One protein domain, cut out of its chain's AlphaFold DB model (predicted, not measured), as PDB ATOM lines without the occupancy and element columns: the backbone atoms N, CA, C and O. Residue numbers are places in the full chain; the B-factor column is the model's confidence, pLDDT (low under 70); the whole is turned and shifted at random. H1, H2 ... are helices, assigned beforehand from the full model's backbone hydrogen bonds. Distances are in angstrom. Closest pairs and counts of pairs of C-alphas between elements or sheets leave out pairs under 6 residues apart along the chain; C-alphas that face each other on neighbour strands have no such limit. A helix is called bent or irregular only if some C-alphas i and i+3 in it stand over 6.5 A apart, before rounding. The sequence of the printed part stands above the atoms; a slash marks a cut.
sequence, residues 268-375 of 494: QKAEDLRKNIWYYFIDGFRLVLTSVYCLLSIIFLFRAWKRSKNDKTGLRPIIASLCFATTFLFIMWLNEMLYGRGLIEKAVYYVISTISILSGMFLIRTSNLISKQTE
ATOM      1  N   GLN A 268     132.942 169.062 181.914       47.97
ATOM      2  CA  GLN A 268     133.938 169.553 182.878       47.97
ATOM      3  C   GLN A 268     133.989 168.709 184.147       47.97
ATOM      4  O   GLN A 268     135.072 168.482 184.645       47.97
ATOM      5  N   LYS A 269     132.883 168.146 184.647       47.03
ATOM      6  CA  LYS A 269     132.921 167.252 185.821       47.03
ATOM      7  C   LYS A 269     133.649 165.929 185.533       47.03
ATOM      8  O   LYS A 269     134.355 165.408 186.398       47.03
ATOM      9  N   ALA A 270     133.495 165.383 184.325       45.16
ATOM     10  CA  ALA A 270     134.235 164.204 183.869       45.16
ATOM     11  C   ALA A 270     135.713 164.531 183.589       45.16
ATOM     12  O   ALA A 270     136.596 163.747 183.945       45.16
ATOM     13  N   GLU A 271     135.997 165.704 183.018       49.03
ATOM     14  CA  GLU A 271     137.356 166.222 182.866       49.03
ATOM     15  C   GLU A 271     138.010 166.603 184.191       49.03
ATOM     16  O   GLU A 271     139.200 166.377 184.317       49.03
ATOM     17  N   ASP A 272     137.279 167.101 185.182       50.34
ATOM     18  CA  ASP A 272     137.758 167.464 186.516       50.34
ATOM     19  C   ASP A 272     138.000 166.220 187.358       50.34
ATOM     20  O   ASP A 272     138.934 166.206 188.146       50.34
ATOM     21  N   LEU A 273     137.243 165.131 187.173       49.12
ATOM     22  CA  LEU A 273     137.620 163.828 187.733       49.12
ATOM     23  C   LEU A 273     138.905 163.291 187.083       49.12
ATOM     24  O   LEU A 273     139.779 162.775 187.781       49.12
ATOM     25  N   ARG A 274     139.051 163.428 185.758       47.31
ATOM     26  CA  ARG A 274     140.260 163.007 185.024       47.31
ATOM     27  C   ARG A 274     141.474 163.879 185.355       47.31
ATOM     28  O   ARG A 274     142.566 163.342 185.543       47.31
ATOM     29  N   LYS A 275     141.279 165.193 185.470       51.81
ATOM     30  CA  LYS A 275     142.256 166.191 185.903       51.81
ATOM     31  C   LYS A 275     142.566 165.992 187.377       51.81
ATOM     32  O   LYS A 275     143.739 166.024 187.684       51.81
ATOM     33  N   ASN A 276     141.614 165.654 188.251       60.31
ATOM     34  CA  ASN A 276     141.884 165.312 189.654       60.31
ATOM     35  C   ASN A 276     142.718 164.041 189.788       60.31
ATOM     36  O   ASN A 276     143.675 164.049 190.545       60.31
ATOM     37  N   ILE A 277     142.443 162.966 189.040       61.31
ATOM     38  CA  ILE A 277     143.311 161.773 189.073       61.31
ATOM     39  C   ILE A 277     144.721 162.125 188.596       61.31
ATOM     40  O   ILE A 277     145.694 161.737 189.237       61.31
ATOM     41  N   TRP A 278     144.846 162.897 187.514       63.75
ATOM     42  CA  TRP A 278     146.148 163.376 187.050       63.75
ATOM     43  C   TRP A 278     146.811 164.348 188.030       63.75
ATOM     44  O   TRP A 278     148.028 164.325 188.156       63.75
ATOM     45  N   TYR A 279     146.044 165.157 188.758       59.03
ATOM     46  CA  TYR A 279     146.535 166.110 189.751       59.03
ATOM     47  C   TYR A 279     147.006 165.384 191.008       59.03
ATOM     48  O   TYR A 279     148.123 165.615 191.441       59.03
ATOM     49  N   TYR A 280     146.238 164.419 191.520       63.75
ATOM     50  CA  TYR A 280     146.659 163.526 192.602       63.75
ATOM     51  C   TYR A 280     147.841 162.647 192.189       63.75
ATOM     52  O   TYR A 280     148.711 162.370 193.010       63.75
ATOM     53  N   PHE A 281     147.919 162.234 190.923       73.00
ATOM     54  CA  PHE A 281     149.076 161.518 190.394       73.00
ATOM     55  C   PHE A 281     150.306 162.427 190.282       73.00
ATOM     56  O   PHE A 281     151.386 162.027 190.700       73.00
ATOM     57  N   ILE A 282     150.161 163.654 189.772       71.00
ATOM     58  CA  ILE A 282     151.242 164.648 189.682       71.00
ATOM     59  C   ILE A 282     151.698 165.071 191.075       71.00
ATOM     60  O   ILE A 282     152.901 165.147 191.307       71.00
ATOM     61  N   ASP A 283     150.785 165.311 192.011       64.75
ATOM     62  CA  ASP A 283     151.115 165.680 193.387       64.75
ATOM     63  C   ASP A 283     151.687 164.493 194.161       64.75
ATOM     64  O   ASP A 283     152.675 164.657 194.873       64.75
ATOM     65  N   GLY A 284     151.176 163.279 193.946       75.69
ATOM     66  CA  GLY A 284     151.774 162.052 194.467       75.69
ATOM     67  C   GLY A 284     153.188 161.830 193.925       75.69
ATOM     68  O   GLY A 284     154.118 161.570 194.687       75.69
ATOM     69  N   PHE A 285     153.389 162.017 192.620       77.38
ATOM     70  CA  PHE A 285     154.698 161.930 191.978       77.38
ATOM     71  C   PHE A 285     155.648 163.019 192.483       77.38
ATOM     72  O   PHE A 285     156.797 162.723 192.802       77.38
ATOM     73  N   ARG A 286     155.173 164.262 192.635       70.81
ATOM     74  CA  ARG A 286     155.932 165.359 193.253       70.81
ATOM     75  C   ARG A 286     156.326 165.014 194.682       70.81
ATOM     76  O   ARG A 286     157.480 165.209 195.039       70.81
ATOM     77  N   LEU A 287     155.421 164.457 195.481       75.00
ATOM     78  CA  LEU A 287     155.695 164.080 196.867       75.00
ATOM     79  C   LEU A 287     156.762 162.981 196.960       75.00
ATOM     80  O   LEU A 287     157.672 163.070 197.791       75.00
ATOM     81  N   VAL A 288     156.705 161.985 196.071       80.06
ATOM     82  CA  VAL A 288     157.742 160.950 195.937       80.06
ATOM     83  C   VAL A 288     159.074 161.566 195.509       80.06
ATOM     84  O   VAL A 288     160.097 161.306 196.144       80.06
ATOM     85  N   LEU A 289     159.080 162.415 194.478       76.94
ATOM     86  CA  LEU A 289     160.296 163.039 193.960       76.94
ATOM     87  C   LEU A 289     160.967 163.915 195.024       76.94
ATOM     88  O   LEU A 289     162.184 163.853 195.207       76.94
ATOM     89  N   THR A 290     160.175 164.664 195.794       73.50
ATOM     90  CA  THR A 290     160.709 165.488 196.876       73.50
ATOM     91  C   THR A 290     161.168 164.662 198.066       73.50
ATOM     92  O   THR A 290     162.179 164.995 198.676       73.50
ATOM     93  N   SER A 291     160.504 163.547 198.372       75.06
ATOM     94  CA  SER A 291     160.964 162.611 199.400       75.06
ATOM     95  C   SER A 291     162.322 162.002 199.031       75.06
ATOM     96  O   SER A 291     163.230 161.961 199.862       75.06
ATOM     97  N   VAL A 292     162.517 161.622 197.763       82.62
ATOM     98  CA  VAL A 292     163.816 161.163 197.243       82.62
ATOM     99  C   VAL A 292     164.864 162.276 197.328       82.62
ATOM    100  O   VAL A 292     165.975 162.037 197.807       82.62
ATOM    101  N   TYR A 293     164.519 163.502 196.930       77.00
ATOM    102  CA  TYR A 293     165.419 164.653 197.038       77.00
ATOM    103  C   TYR A 293     165.816 164.941 198.491       77.00
ATOM    104  O   TYR A 293     166.978 165.235 198.782       77.00
ATOM    105  N   CYS A 294     164.874 164.797 199.422       73.56
ATOM    106  CA  CYS A 294     165.099 164.990 200.845       73.56
ATOM    107  C   CYS A 294     166.041 163.921 201.410       73.56
ATOM    108  O   CYS A 294     167.006 164.248 202.103       73.56
ATOM    109  N   LEU A 295     165.823 162.653 201.050       81.62
ATOM    110  CA  LEU A 295     166.696 161.547 201.438       81.62
ATOM    111  C   LEU A 295     168.131 161.771 200.933       81.62
ATOM    112  O   LEU A 295     169.090 161.651 201.698       81.62
ATOM    113  N   LEU A 296     168.285 162.156 199.662       78.94
ATOM    114  CA  LEU A 296     169.587 162.473 199.074       78.94
ATOM    115  C   LEU A 296     170.250 163.658 199.782       78.94
ATOM    116  O   LEU A 296     171.430 163.576 200.126       78.94
ATOM    117  N   SER A 297     169.498 164.723 200.059       74.56
ATOM    118  CA  SER A 297     169.998 165.909 200.766       74.56
ATOM    119  C   SER A 297     170.518 165.557 202.160       74.56
ATOM    120  O   SER A 297     171.627 165.959 202.508       74.56
ATOM    121  N   ILE A 298     169.798 164.726 202.922       78.00
ATOM    122  CA  ILE A 298     170.236 164.235 204.240       78.00
ATOM    123  C   ILE A 298     171.533 163.420 204.124       78.00
ATOM    124  O   ILE A 298     172.464 163.627 204.906       78.00
ATOM    125  N   ILE A 299     171.637 162.531 203.130       83.31
ATOM    126  CA  ILE A 299     172.854 161.737 202.889       83.31
ATOM    127  C   ILE A 299     174.049 162.653 202.587       83.31
ATOM    128  O   ILE A 299     175.142 162.442 203.127       83.31
ATOM    129  N   PHE A 300     173.864 163.680 201.754       76.88
ATOM    130  CA  PHE A 300     174.911 164.657 201.453       76.88
ATOM    131  C   PHE A 300     175.308 165.470 202.683       76.88
ATOM    132  O   PHE A 300     176.502 165.630 202.934       76.88
ATOM    133  N   LEU A 301     174.335 165.910 203.480       73.50
ATOM    134  CA  LEU A 301     174.558 166.657 204.715       73.50
ATOM    135  C   LEU A 301     175.375 165.828 205.713       73.50
ATOM    136  O   LEU A 301     176.370 166.304 206.260       73.50
ATOM    137  N   PHE A 302     175.031 164.548 205.873       81.94
ATOM    138  CA  PHE A 302     175.757 163.627 206.744       81.94
ATOM    139  C   PHE A 302     177.191 163.378 206.256       81.94
ATOM    140  O   PHE A 302     178.136 163.387 207.050       81.94
ATOM    141  N   ARG A 303     177.391 163.209 204.940       81.19
ATOM    142  CA  ARG A 303     178.735 163.067 204.353       81.19
ATOM    143  C   ARG A 303     179.565 164.339 204.509       81.19
ATOM    144  O   ARG A 303     180.732 164.242 204.886       81.19
ATOM    145  N   ALA A 304     178.982 165.507 204.251       72.75
ATOM    146  CA  ALA A 304     179.641 166.800 204.402       72.75
ATOM    147  C   ALA A 304     180.020 167.058 205.864       72.75
ATOM    148  O   ALA A 304     181.155 167.438 206.145       72.75
ATOM    149  N   TRP A 305     179.123 166.757 206.805       77.31
ATOM    150  CA  TRP A 305     179.388 166.860 208.237       77.31
ATOM    151  C   TRP A 305     180.508 165.919 208.690       77.31
ATOM    152  O   TRP A 305     181.446 166.347 209.368       77.31
ATOM    153  N   LYS A 306     180.474 164.652 208.257       83.06
ATOM    154  CA  LYS A 306     181.529 163.677 208.566       83.06
ATOM    155  C   LYS A 306     182.890 164.117 208.018       83.06
ATOM    156  O   LYS A 306     183.896 163.948 208.699       83.06
ATOM    157  N   ARG A 307     182.930 164.703 206.817       74.75
ATOM    158  CA  ARG A 307     184.166 165.208 206.197       74.75
ATOM    159  C   ARG A 307     184.673 166.476 206.886       74.75
ATOM    160  O   ARG A 307     185.855 166.569 207.196       74.75
ATOM    161  N   SER A 308     183.759 167.385 207.225       71.75
ATOM    162  CA  SER A 308     184.031 168.607 207.986       71.75
ATOM    163  C   SER A 308     184.726 168.314 209.314       71.75
ATOM    164  O   SER A 308     185.661 169.032 209.663       71.75
ATOM    165  N   LYS A 309     184.367 167.230 210.025       78.94
ATOM    166  CA  LYS A 309     185.045 166.838 211.277       78.94
ATOM    167  C   LYS A 309     186.565 166.669 211.132       78.94
ATOM    168  O   LYS A 309     187.273 166.977 212.087       78.94
ATOM    169  N   ASN A 310     187.056 166.297 209.952       75.62
ATOM    170  CA  ASN A 310     188.484 166.094 209.704       75.62
ATOM    171  C   ASN A 310     189.174 167.290 209.032       75.62
ATOM    172  O   ASN A 310     190.403 167.347 209.030       75.62
ATOM    173  N   ASP A 311     188.418 168.246 208.492       69.44
ATOM    174  CA  ASP A 311     188.992 169.393 207.793       69.44
ATOM    175  C   ASP A 311     189.345 170.527 208.764       69.44
ATOM    176  O   ASP A 311     188.489 171.034 209.496       69.44
ATOM    177  N   LYS A 312     190.623 170.931 208.763       80.62
ATOM    178  CA  LYS A 312     191.119 172.117 209.488       80.62
ATOM    179  C   LYS A 312     191.005 173.398 208.661       80.62
ATOM    180  O   LYS A 312     191.232 174.485 209.182       80.62
ATOM    181  N   THR A 313     190.664 173.288 207.378       64.25
ATOM    182  CA  THR A 313     190.443 174.448 206.513       64.25
ATOM    183  C   THR A 313     189.216 175.213 207.004       64.25
ATOM    184  O   THR A 313     188.167 174.604 207.224       64.25
ATOM    185  N   GLY A 314     189.311 176.537 207.160       79.62
ATOM    186  CA  GLY A 314     188.253 177.424 207.676       79.62
ATOM    187  C   GLY A 314     186.951 177.497 206.856       79.62
ATOM    188  O   GLY A 314     186.195 178.446 206.999       79.62
ATOM    189  N   LEU A 315     186.668 176.506 206.005       77.19
ATOM    190  CA  LEU A 315     185.472 176.372 205.169       77.19
ATOM    191  C   LEU A 315     184.252 175.809 205.920       77.19
ATOM    192  O   LEU A 315     183.136 175.856 205.400       77.19
ATOM    193  N   ARG A 316     184.429 175.305 207.150       75.62
ATOM    194  CA  ARG A 316     183.332 174.795 207.998       75.62
ATOM    195  C   ARG A 316     182.096 175.709 208.085       75.62
ATOM    196  O   ARG A 316     181.000 175.183 207.880       75.62
ATOM    197  N   PRO A 317     182.211 177.023 208.374       79.81
ATOM    198  CA  PRO A 317     181.039 177.889 208.510       79.81
ATOM    199  C   PRO A 317     180.262 178.041 207.199       79.81
ATOM    200  O   PRO A 317     179.035 178.074 207.224       79.81
ATOM    201  N   ILE A 318     180.949 178.053 206.053       79.38
ATOM    202  CA  ILE A 318     180.309 178.180 204.736       79.38
ATOM    203  C   ILE A 318     179.477 176.930 204.433       79.38
ATOM    204  O   ILE A 318     178.313 177.035 204.057       79.38
ATOM    205  N   ILE A 319     180.042 175.741 204.669       74.75
ATOM    206  CA  ILE A 319     179.335 174.467 204.455       74.75
ATOM    207  C   ILE A 319     178.124 174.353 205.395       74.75
ATOM    208  O   ILE A 319     177.054 173.918 204.970       74.75
ATOM    209  N   ALA A 320     178.275 174.768 206.657       77.31
ATOM    210  CA  ALA A 320     177.186 174.763 207.630       77.31
ATOM    211  C   ALA A 320     176.057 175.739 207.249       77.31
ATOM    212  O   ALA A 320     174.887 175.369 207.321       77.31
ATOM    213  N   SER A 321     176.399 176.949 206.790       79.75
ATOM    214  CA  SER A 321     175.429 177.954 206.338       79.75
ATOM    215  C   SER A 321     174.631 177.473 205.123       79.75
ATOM    216  O   SER A 321     173.403 177.546 205.132       79.75
ATOM    217  N   LEU A 322     175.304 176.889 204.125       75.75
ATOM    218  CA  LEU A 322     174.647 176.297 202.956       75.75
ATOM    219  C   LEU A 322     173.685 175.169 203.348       75.75
ATOM    220  O   LEU A 322     172.555 175.150 202.870       75.75
ATOM    221  N   CYS A 323     174.099 174.285 204.261       73.25
ATOM    222  CA  CYS A 323     173.242 173.220 204.790       73.25
ATOM    223  C   CYS A 323     171.989 173.769 205.487       73.25
ATOM    224  O   CYS A 323     170.882 173.259 205.278       73.25
ATOM    225  N   PHE A 324     172.153 174.812 206.303       78.88
ATOM    226  CA  PHE A 324     171.044 175.448 207.007       78.88
ATOM    227  C   PHE A 324     170.064 176.098 206.025       78.88
ATOM    228  O   PHE A 324     168.863 175.849 206.112       78.88
ATOM    229  N   ALA A 325     170.570 176.836 205.033       78.38
ATOM    230  CA  ALA A 325     169.757 177.459 203.992       78.38
ATOM    231  C   ALA A 325     168.954 176.422 203.187       78.38
ATOM    232  O   ALA A 325     167.749 176.590 202.999       78.38
ATOM    233  N   THR A 326     169.575 175.309 202.775       73.31
ATOM    234  CA  THR A 326     168.862 174.234 202.063       73.31
ATOM    235  C   THR A 326     167.790 173.563 202.918       73.31
ATOM    236  O   THR A 326     166.714 173.251 202.415       73.31
ATOM    237  N   THR A 327     168.045 173.378 204.217       74.75
ATOM    238  CA  THR A 327     167.071 172.765 205.136       74.75
ATOM    239  C   THR A 327     165.892 173.704 205.396       74.75
ATOM    240  O   THR A 327     164.744 173.269 205.409       74.75
ATOM    241  N   PHE A 328     166.154 175.004 205.548       80.06
ATOM    242  CA  PHE A 328     165.117 176.015 205.739       80.06
ATOM    243  C   PHE A 328     164.182 176.119 204.526       80.06
ATOM    244  O   PHE A 328     162.963 176.082 204.683       80.06
ATOM    245  N   LEU A 329     164.743 176.163 203.312       74.88
ATOM    246  CA  LEU A 329     163.963 176.161 202.070       74.88
ATOM    247  C   LEU A 329     163.092 174.907 201.932       74.88
ATOM    248  O   LEU A 329     161.952 174.990 201.477       74.88
ATOM    249  N   PHE A 330     163.600 173.755 202.371       74.75
ATOM    250  CA  PHE A 330     162.825 172.519 202.407       74.75
ATOM    251  C   PHE A 330     161.637 172.598 203.378       74.75
ATOM    252  O   PHE A 330     160.530 172.209 203.013       74.75
ATOM    253  N   ILE A 331     161.830 173.134 204.589       78.44
ATOM    254  CA  ILE A 331     160.742 173.304 205.568       78.44
ATOM    255  C   ILE A 331     159.663 174.245 205.020       78.44
ATOM    256  O   ILE A 331     158.476 173.952 205.157       78.44
ATOM    257  N   MET A 332     160.058 175.343 204.368       77.81
ATOM    258  CA  MET A 332     159.107 176.250 203.720       77.81
ATOM    259  C   MET A 332     158.294 175.541 202.635       77.81
ATOM    260  O   MET A 332     157.073 175.680 202.606       77.81
ATOM    261  N   TRP A 333     158.945 174.723 201.807       73.50
ATOM    262  CA  TRP A 333     158.258 173.932 200.788       73.50
ATOM    263  C   TRP A 333     157.279 172.917 201.387       73.50
ATOM    264  O   TRP A 333     156.152 172.787 200.915       73.50
ATOM    265  N   LEU A 334     157.684 172.219 202.450       72.81
ATOM    266  CA  LEU A 334     156.838 171.234 203.121       72.81
ATOM    267  C   LEU A 334     155.592 171.894 203.731       72.81
ATOM    268  O   LEU A 334     154.504 171.328 203.685       72.81
ATOM    269  N   ASN A 335     155.746 173.107 204.263       76.12
ATOM    270  CA  ASN A 335     154.650 173.909 204.800       76.12
ATOM    271  C   ASN A 335     153.662 174.328 203.693       76.12
ATOM    272  O   ASN A 335     152.452 174.209 203.856       76.12
ATOM    273  N   GLU A 336     154.161 174.752 202.534       71.81
ATOM    274  CA  GLU A 336     153.309 175.108 201.395       71.81
ATOM    275  C   GLU A 336     152.544 173.895 200.840       71.81
ATOM    276  O   GLU A 336     151.344 173.992 200.590       71.81
ATOM    277  N   MET A 337     153.196 172.731 200.752       67.44
ATOM    278  CA  MET A 337     152.551 171.476 200.341       67.44
ATOM    279  C   MET A 337     151.497 170.981 201.338       67.44
ATOM    280  O   MET A 337     150.414 170.573 200.929       67.44
ATOM    281  N   LEU A 338     151.794 170.997 202.641       71.00
ATOM    282  CA  LEU A 338     150.883 170.453 203.655       71.00
ATOM    283  C   LEU A 338     149.676 171.351 203.923       71.00
ATOM    284  O   LEU A 338     148.602 170.845 204.237       71.00
ATOM    285  N   TYR A 339     149.848 172.671 203.831       73.50
ATOM    286  CA  TYR A 339     148.813 173.619 204.245       73.50
ATOM    287  C   TYR A 339     148.185 174.389 203.085       73.50
ATOM    288  O   TYR A 339     147.264 175.170 203.326       73.50
ATOM    289  N   GLY A 340     148.666 174.208 201.847       68.00
ATOM    290  CA  GLY A 340     148.105 174.834 200.644       68.00
ATOM    291  C   GLY A 340     148.088 176.364 200.687       68.00
ATOM    292  O   GLY A 340     147.402 177.011 199.897       68.00
ATOM    293  N   ARG A 341     148.813 176.968 201.633       63.84
ATOM    294  CA  ARG A 341     148.918 178.416 201.751       63.84
ATOM    295  C   ARG A 341     149.923 178.833 200.698       63.84
ATOM    296  O   ARG A 341     151.107 178.584 200.894       63.84
ATOM    297  N   GLY A 342     149.444 179.428 199.606       67.12
ATOM    298  CA  GLY A 342     150.263 180.059 198.565       67.12
ATOM    299  C   GLY A 342     151.057 181.242 199.119       67.12
ATOM    300  O   GLY A 342     150.797 182.390 198.778       67.12
ATOM    301  N   LEU A 343     151.963 180.961 200.053       66.75
ATOM    302  CA  LEU A 343     152.804 181.916 200.765       66.75
ATOM    303  C   LEU A 343     153.891 182.459 199.842       66.75
ATOM    304  O   LEU A 343     154.386 183.560 200.077       66.75
ATOM    305  N   ILE A 344     154.271 181.692 198.818       70.38
ATOM    306  CA  ILE A 344     155.298 182.064 197.859       70.38
ATOM    307  C   ILE A 344     154.725 181.896 196.455       70.38
ATOM    308  O   ILE A 344     154.170 180.867 196.081       70.38
ATOM    309  N   GLU A 345     154.872 182.933 195.642       74.69
ATOM    310  CA  GLU A 345     154.465 182.877 194.247       74.69
ATOM    311  C   GLU A 345     155.266 181.785 193.511       74.69
ATOM    312  O   GLU A 345     156.493 181.706 193.633       74.69
ATOM    313  N   LYS A 346     154.587 180.933 192.728       67.69
ATOM    314  CA  LYS A 346     155.192 179.744 192.083       67.69
ATOM    315  C   LYS A 346     156.477 180.062 191.303       67.69
ATOM    316  O   LYS A 346     157.385 179.236 191.247       67.69
ATOM    317  N   ALA A 347     156.578 181.260 190.725       71.50
ATOM    318  CA  ALA A 347     157.762 181.722 190.004       71.50
ATOM    319  C   ALA A 347     159.007 181.827 190.904       71.50
ATOM    320  O   ALA A 347     160.082 181.352 190.535       71.50
ATOM    321  N   VAL A 348     158.857 182.380 192.110       72.94
ATOM    322  CA  VAL A 348     159.949 182.533 193.085       72.94
ATOM    323  C   VAL A 348     160.474 181.160 193.510       72.94
ATOM    324  O   VAL A 348     161.684 180.954 193.618       72.94
ATOM    325  N   TYR A 349     159.578 180.183 193.651       67.31
ATOM    326  CA  TYR A 349     159.948 178.806 193.961       67.31
ATOM    327  C   TYR A 349     160.831 178.156 192.880       67.31
ATOM    328  O   TYR A 349     161.859 177.542 193.192       67.31
ATOM    329  N   TYR A 350     160.480 178.311 191.597       71.06
ATOM    330  CA  TYR A 350     161.287 177.766 190.497       71.06
ATOM    331  C   TYR A 350     162.689 178.378 190.448       71.06
ATOM    332  O   TYR A 350     163.672 177.668 190.226       71.06
ATOM    333  N   VAL A 351     162.809 179.676 190.726       75.81
ATOM    334  CA  VAL A 351     164.110 180.354 190.779       75.81
ATOM    335  C   VAL A 351     164.961 179.803 191.925       75.81
ATOM    336  O   VAL A 351     166.111 179.413 191.714       75.81
ATOM    337  N   ILE A 352     164.392 179.697 193.126       71.62
ATOM    338  CA  ILE A 352     165.116 179.229 194.315       71.62
ATOM    339  C   ILE A 352     165.565 177.767 194.169       71.62
ATOM    340  O   ILE A 352     166.716 177.438 194.474       71.62
ATOM    341  N   SER A 353     164.691 176.887 193.675       67.94
ATOM    342  CA  SER A 353     165.030 175.475 193.444       67.94
ATOM    343  C   SER A 353     166.148 175.320 192.406       67.94
ATOM    344  O   SER A 353     167.097 174.567 192.634       67.94
ATOM    345  N   THR A 354     166.113 176.106 191.328       72.44
ATOM    346  CA  THR A 354     167.175 176.119 190.308       72.44
ATOM    347  C   THR A 354     168.520 176.563 190.895       72.44
ATOM    348  O   THR A 354     169.542 175.914 190.663       72.44
ATOM    349  N   ILE A 355     168.532 177.616 191.723       76.25
ATOM    350  CA  ILE A 355     169.747 178.095 192.409       76.25
ATOM    351  C   ILE A 355     170.306 177.027 193.363       76.25
ATOM    352  O   ILE A 355     171.526 176.838 193.439       76.25
ATOM    353  N   SER A 356     169.434 176.294 194.064       71.81
ATOM    354  CA  SER A 356     169.834 175.208 194.966       71.81
ATOM    355  C   SER A 356     170.511 174.059 194.211       71.81
ATOM    356  O   SER A 356     171.597 173.621 194.601       71.81
ATOM    357  N   ILE A 357     169.936 173.631 193.080       72.88
ATOM    358  CA  ILE A 357     170.504 172.574 192.227       72.88
ATOM    359  C   ILE A 357     171.864 173.003 191.664       72.88
ATOM    360  O   ILE A 357     172.836 172.246 191.749       72.88
ATOM    361  N   LEU A 358     171.966 174.231 191.141       74.94
ATOM    362  CA  LEU A 358     173.223 174.773 190.614       74.94
ATOM    363  C   LEU A 358     174.309 174.851 191.695       74.94
ATOM    364  O   LEU A 358     175.455 174.470 191.444       74.94
ATOM    365  N   SER A 359     173.947 175.261 192.914       73.62
ATOM    366  CA  SER A 359     174.866 175.277 194.060       73.62
ATOM    367  C   SER A 359     175.342 173.870 194.426       73.62
ATOM    368  O   SER A 359     176.538 173.657 194.631       73.62
ATOM    369  N   GLY A 360     174.439 172.883 194.438       72.25
ATOM    370  CA  GLY A 360     174.787 171.478 194.661       72.25
ATOM    371  C   GLY A 360     175.766 170.942 193.610       72.25
ATOM    372  O   GLY A 360     176.789 170.345 193.957       72.25
ATOM    373  N   MET A 361     175.517 171.214 192.325       74.31
ATOM    374  CA  MET A 361     176.423 170.829 191.235       74.31
ATOM    375  C   MET A 361     177.794 171.507 191.346       74.31
ATOM    376  O   MET A 361     178.824 170.861 191.122       74.31
ATOM    377  N   PHE A 362     177.826 172.788 191.720       77.25
ATOM    378  CA  PHE A 362     179.067 173.531 191.930       77.25
ATOM    379  C   PHE A 362     179.890 172.941 193.083       77.25
ATOM    380  O   PHE A 362     181.096 172.729 192.933       77.25
ATOM    381  N   LEU A 363     179.247 172.584 194.200       71.62
ATOM    382  CA  LEU A 363     179.906 171.934 195.337       71.62
ATOM    383  C   LEU A 363     180.484 170.560 194.970       71.62
ATOM    384  O   LEU A 363     181.622 170.251 195.323       71.62
ATOM    385  N   ILE A 364     179.753 169.746 194.202       72.25
ATOM    386  CA  ILE A 364     180.262 168.446 193.729       72.25
ATOM    387  C   ILE A 364     181.497 168.648 192.842       72.25
ATOM    388  O   ILE A 364     182.522 167.988 193.039       72.25
ATOM    389  N   ARG A 365     181.435 169.591 191.895       76.88
ATOM    390  CA  ARG A 365     182.533 169.865 190.959       76.88
ATOM    391  C   ARG A 365     183.779 170.399 191.661       76.88
ATOM    392  O   ARG A 365     184.877 169.915 191.394       76.88
ATOM    393  N   THR A 366     183.614 171.362 192.562       73.31
ATOM    394  CA  THR A 366     184.720 171.920 193.354       73.31
ATOM    395  C   THR A 366     185.336 170.871 194.276       73.31
ATOM    396  O   THR A 366     186.559 170.807 194.375       73.31
ATOM    397  N   SER A 367     184.540 169.960 194.849       66.12
ATOM    398  CA  SER A 367     185.077 168.863 195.669       66.12
ATOM    399  C   SER A 367     186.019 167.930 194.890       66.12
ATOM    400  O   SER A 367     187.046 167.513 195.426       66.12
ATOM    401  N   ASN A 368     185.722 167.658 193.612       69.50
ATOM    402  CA  ASN A 368     186.571 166.839 192.739       69.50
ATOM    403  C   ASN A 368     187.851 167.565 192.299       69.50
ATOM    404  O   ASN A 368     188.858 166.921 192.003       69.50
ATOM    405  N   LEU A 369     187.821 168.898 192.228       69.12
ATOM    406  CA  LEU A 369     189.009 169.704 191.938       69.12
ATOM    407  C   LEU A 369     189.949 169.742 193.146       69.12
ATOM    408  O   LEU A 369     191.147 169.524 192.991       69.12
ATOM    409  N   ILE A 370     189.395 169.920 194.348       60.59
ATOM    410  CA  ILE A 370     190.172 169.942 195.592       60.59
ATOM    411  C   ILE A 370     190.814 168.574 195.849       60.59
ATOM    412  O   ILE A 370     191.994 168.514 196.182       60.59
ATOM    413  N   SER A 371     190.099 167.465 195.606       53.94
ATOM    414  CA  SER A 371     190.668 166.127 195.817       53.94
ATOM    415  C   SER A 371     191.863 165.823 194.910       53.94
ATOM    416  O   SER A 371     192.717 165.033 195.291       53.94
ATOM    417  N   LYS A 372     191.936 166.444 193.724       54.97
ATOM    418  CA  LYS A 372     193.085 166.316 192.812       54.97
ATOM    419  C   LYS A 372     194.271 167.197 193.209       54.97
ATOM    420  O   LYS A 372     195.385 166.923 192.786       54.97
ATOM    421  N   GLN A 373     194.047 168.236 194.011       52.44
ATOM    422  CA  GLN A 373     195.100 169.131 194.503       52.44
ATOM    423  C   GLN A 373     195.713 168.683 195.836       52.44
ATOM    424  O   GLN A 373     196.772 169.180 196.210       52.44
ATOM    425  N   THR A 374     195.071 167.754 196.549       44.16
ATOM    426  CA  THR A 374     195.524 167.263 197.860       44.16
ATOM    427  C   THR A 374     196.194 165.896 197.827       44.16
ATOM    428  O   THR A 374     196.449 165.341 198.896       44.16
ATOM    429  N   GLU A 375     196.510 165.333 196.659       44.56
ATOM    430  CA  GLU A 375     197.614 164.373 196.651       44.56
ATOM    431  C   GLU A 375     198.858 165.186 197.022       44.56
ATOM    432  O   GLU A 375     199.193 166.129 196.299       44.56
TER     433      GLU A 375
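Overview. This is residues 268 to 375 of the 494 residues of an uncharacterized protein of bacterium (UniProt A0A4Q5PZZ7). Three long helices run back and forth along one main axis in a loose, open arrangement: H2 folds back from the far end of the longest helix, H1, and H3 turns back again along H2, keeping away from H1. The first part of H1, residues 268 to 282, sticks out at one end of the whole, and residues 364 to 375, of which 364 to 373 belong to H3, stick out at the other. The printed part has 108 residues with three named helices, in the order H1, H2, H3, and no named strand; the class is all helix. The whole is loose, with a radius of gyration of the C-alphas of 18.4 A, and spans 65 by 25 by 21 A, a length made by the two free helix ends.

Along the chain. The longest helix is H1, residues 268 to 308, which measures 56.0 A from its first C-alpha at (133.938, 169.553, 182.878) to its last at (184.031, 168.607, 207.986). H2, residues 316 to 339, is 34.7 A long and begins with C-alpha 316 at (183.332, 174.795, 207.998). H3, residues 346 to 373, is 41.4 A long and ends with C-alpha 373 at (195.100, 169.131, 194.503). None of the three is bent or irregular.

Arrangement. H1 and H2 form a helical hairpin and run opposite ways at a shallow tilt of 20 degrees. They only just touch, with 3 pairs of C-alphas within 8 A, and the closest C-alphas, those of Ser 308 and Arg 316, are 6.2 A apart. H1 touches H2 with residues 301 to 308 alone, and H2 touches H1 with residues 316 to 323 alone. H2 and H3 are close but not clearly touching; their closest C-alphas, those of Thr 326 and Ser 356, are 7.2 A apart. These two helices also run opposite ways, at a shallow tilt of 29 degrees. H1 and H3 are apart. Every O i to N i+4 pair is within hydrogen-bond range in H1 and H2, and 23 of 24 are in H3.

Size, cuts and confidence. The two C-alphas farthest apart are those of Lys 269 and Glu 375, at 65.7 A. Without the stretches that stand free, namely residues 268 to 282, 309 to 315 and 364 to 375, the body has 74 residues and spans 37 by 22 by 19 A. The printed part has no cut, and the links H1 to H2, of 7 residues, and H2 to H3, of 6 residues, are short. The mean pLDDT of the printed part is 70.6; 33 residues are under 70, among them residues 268 to 280, 340 to 343 and 367 to 375.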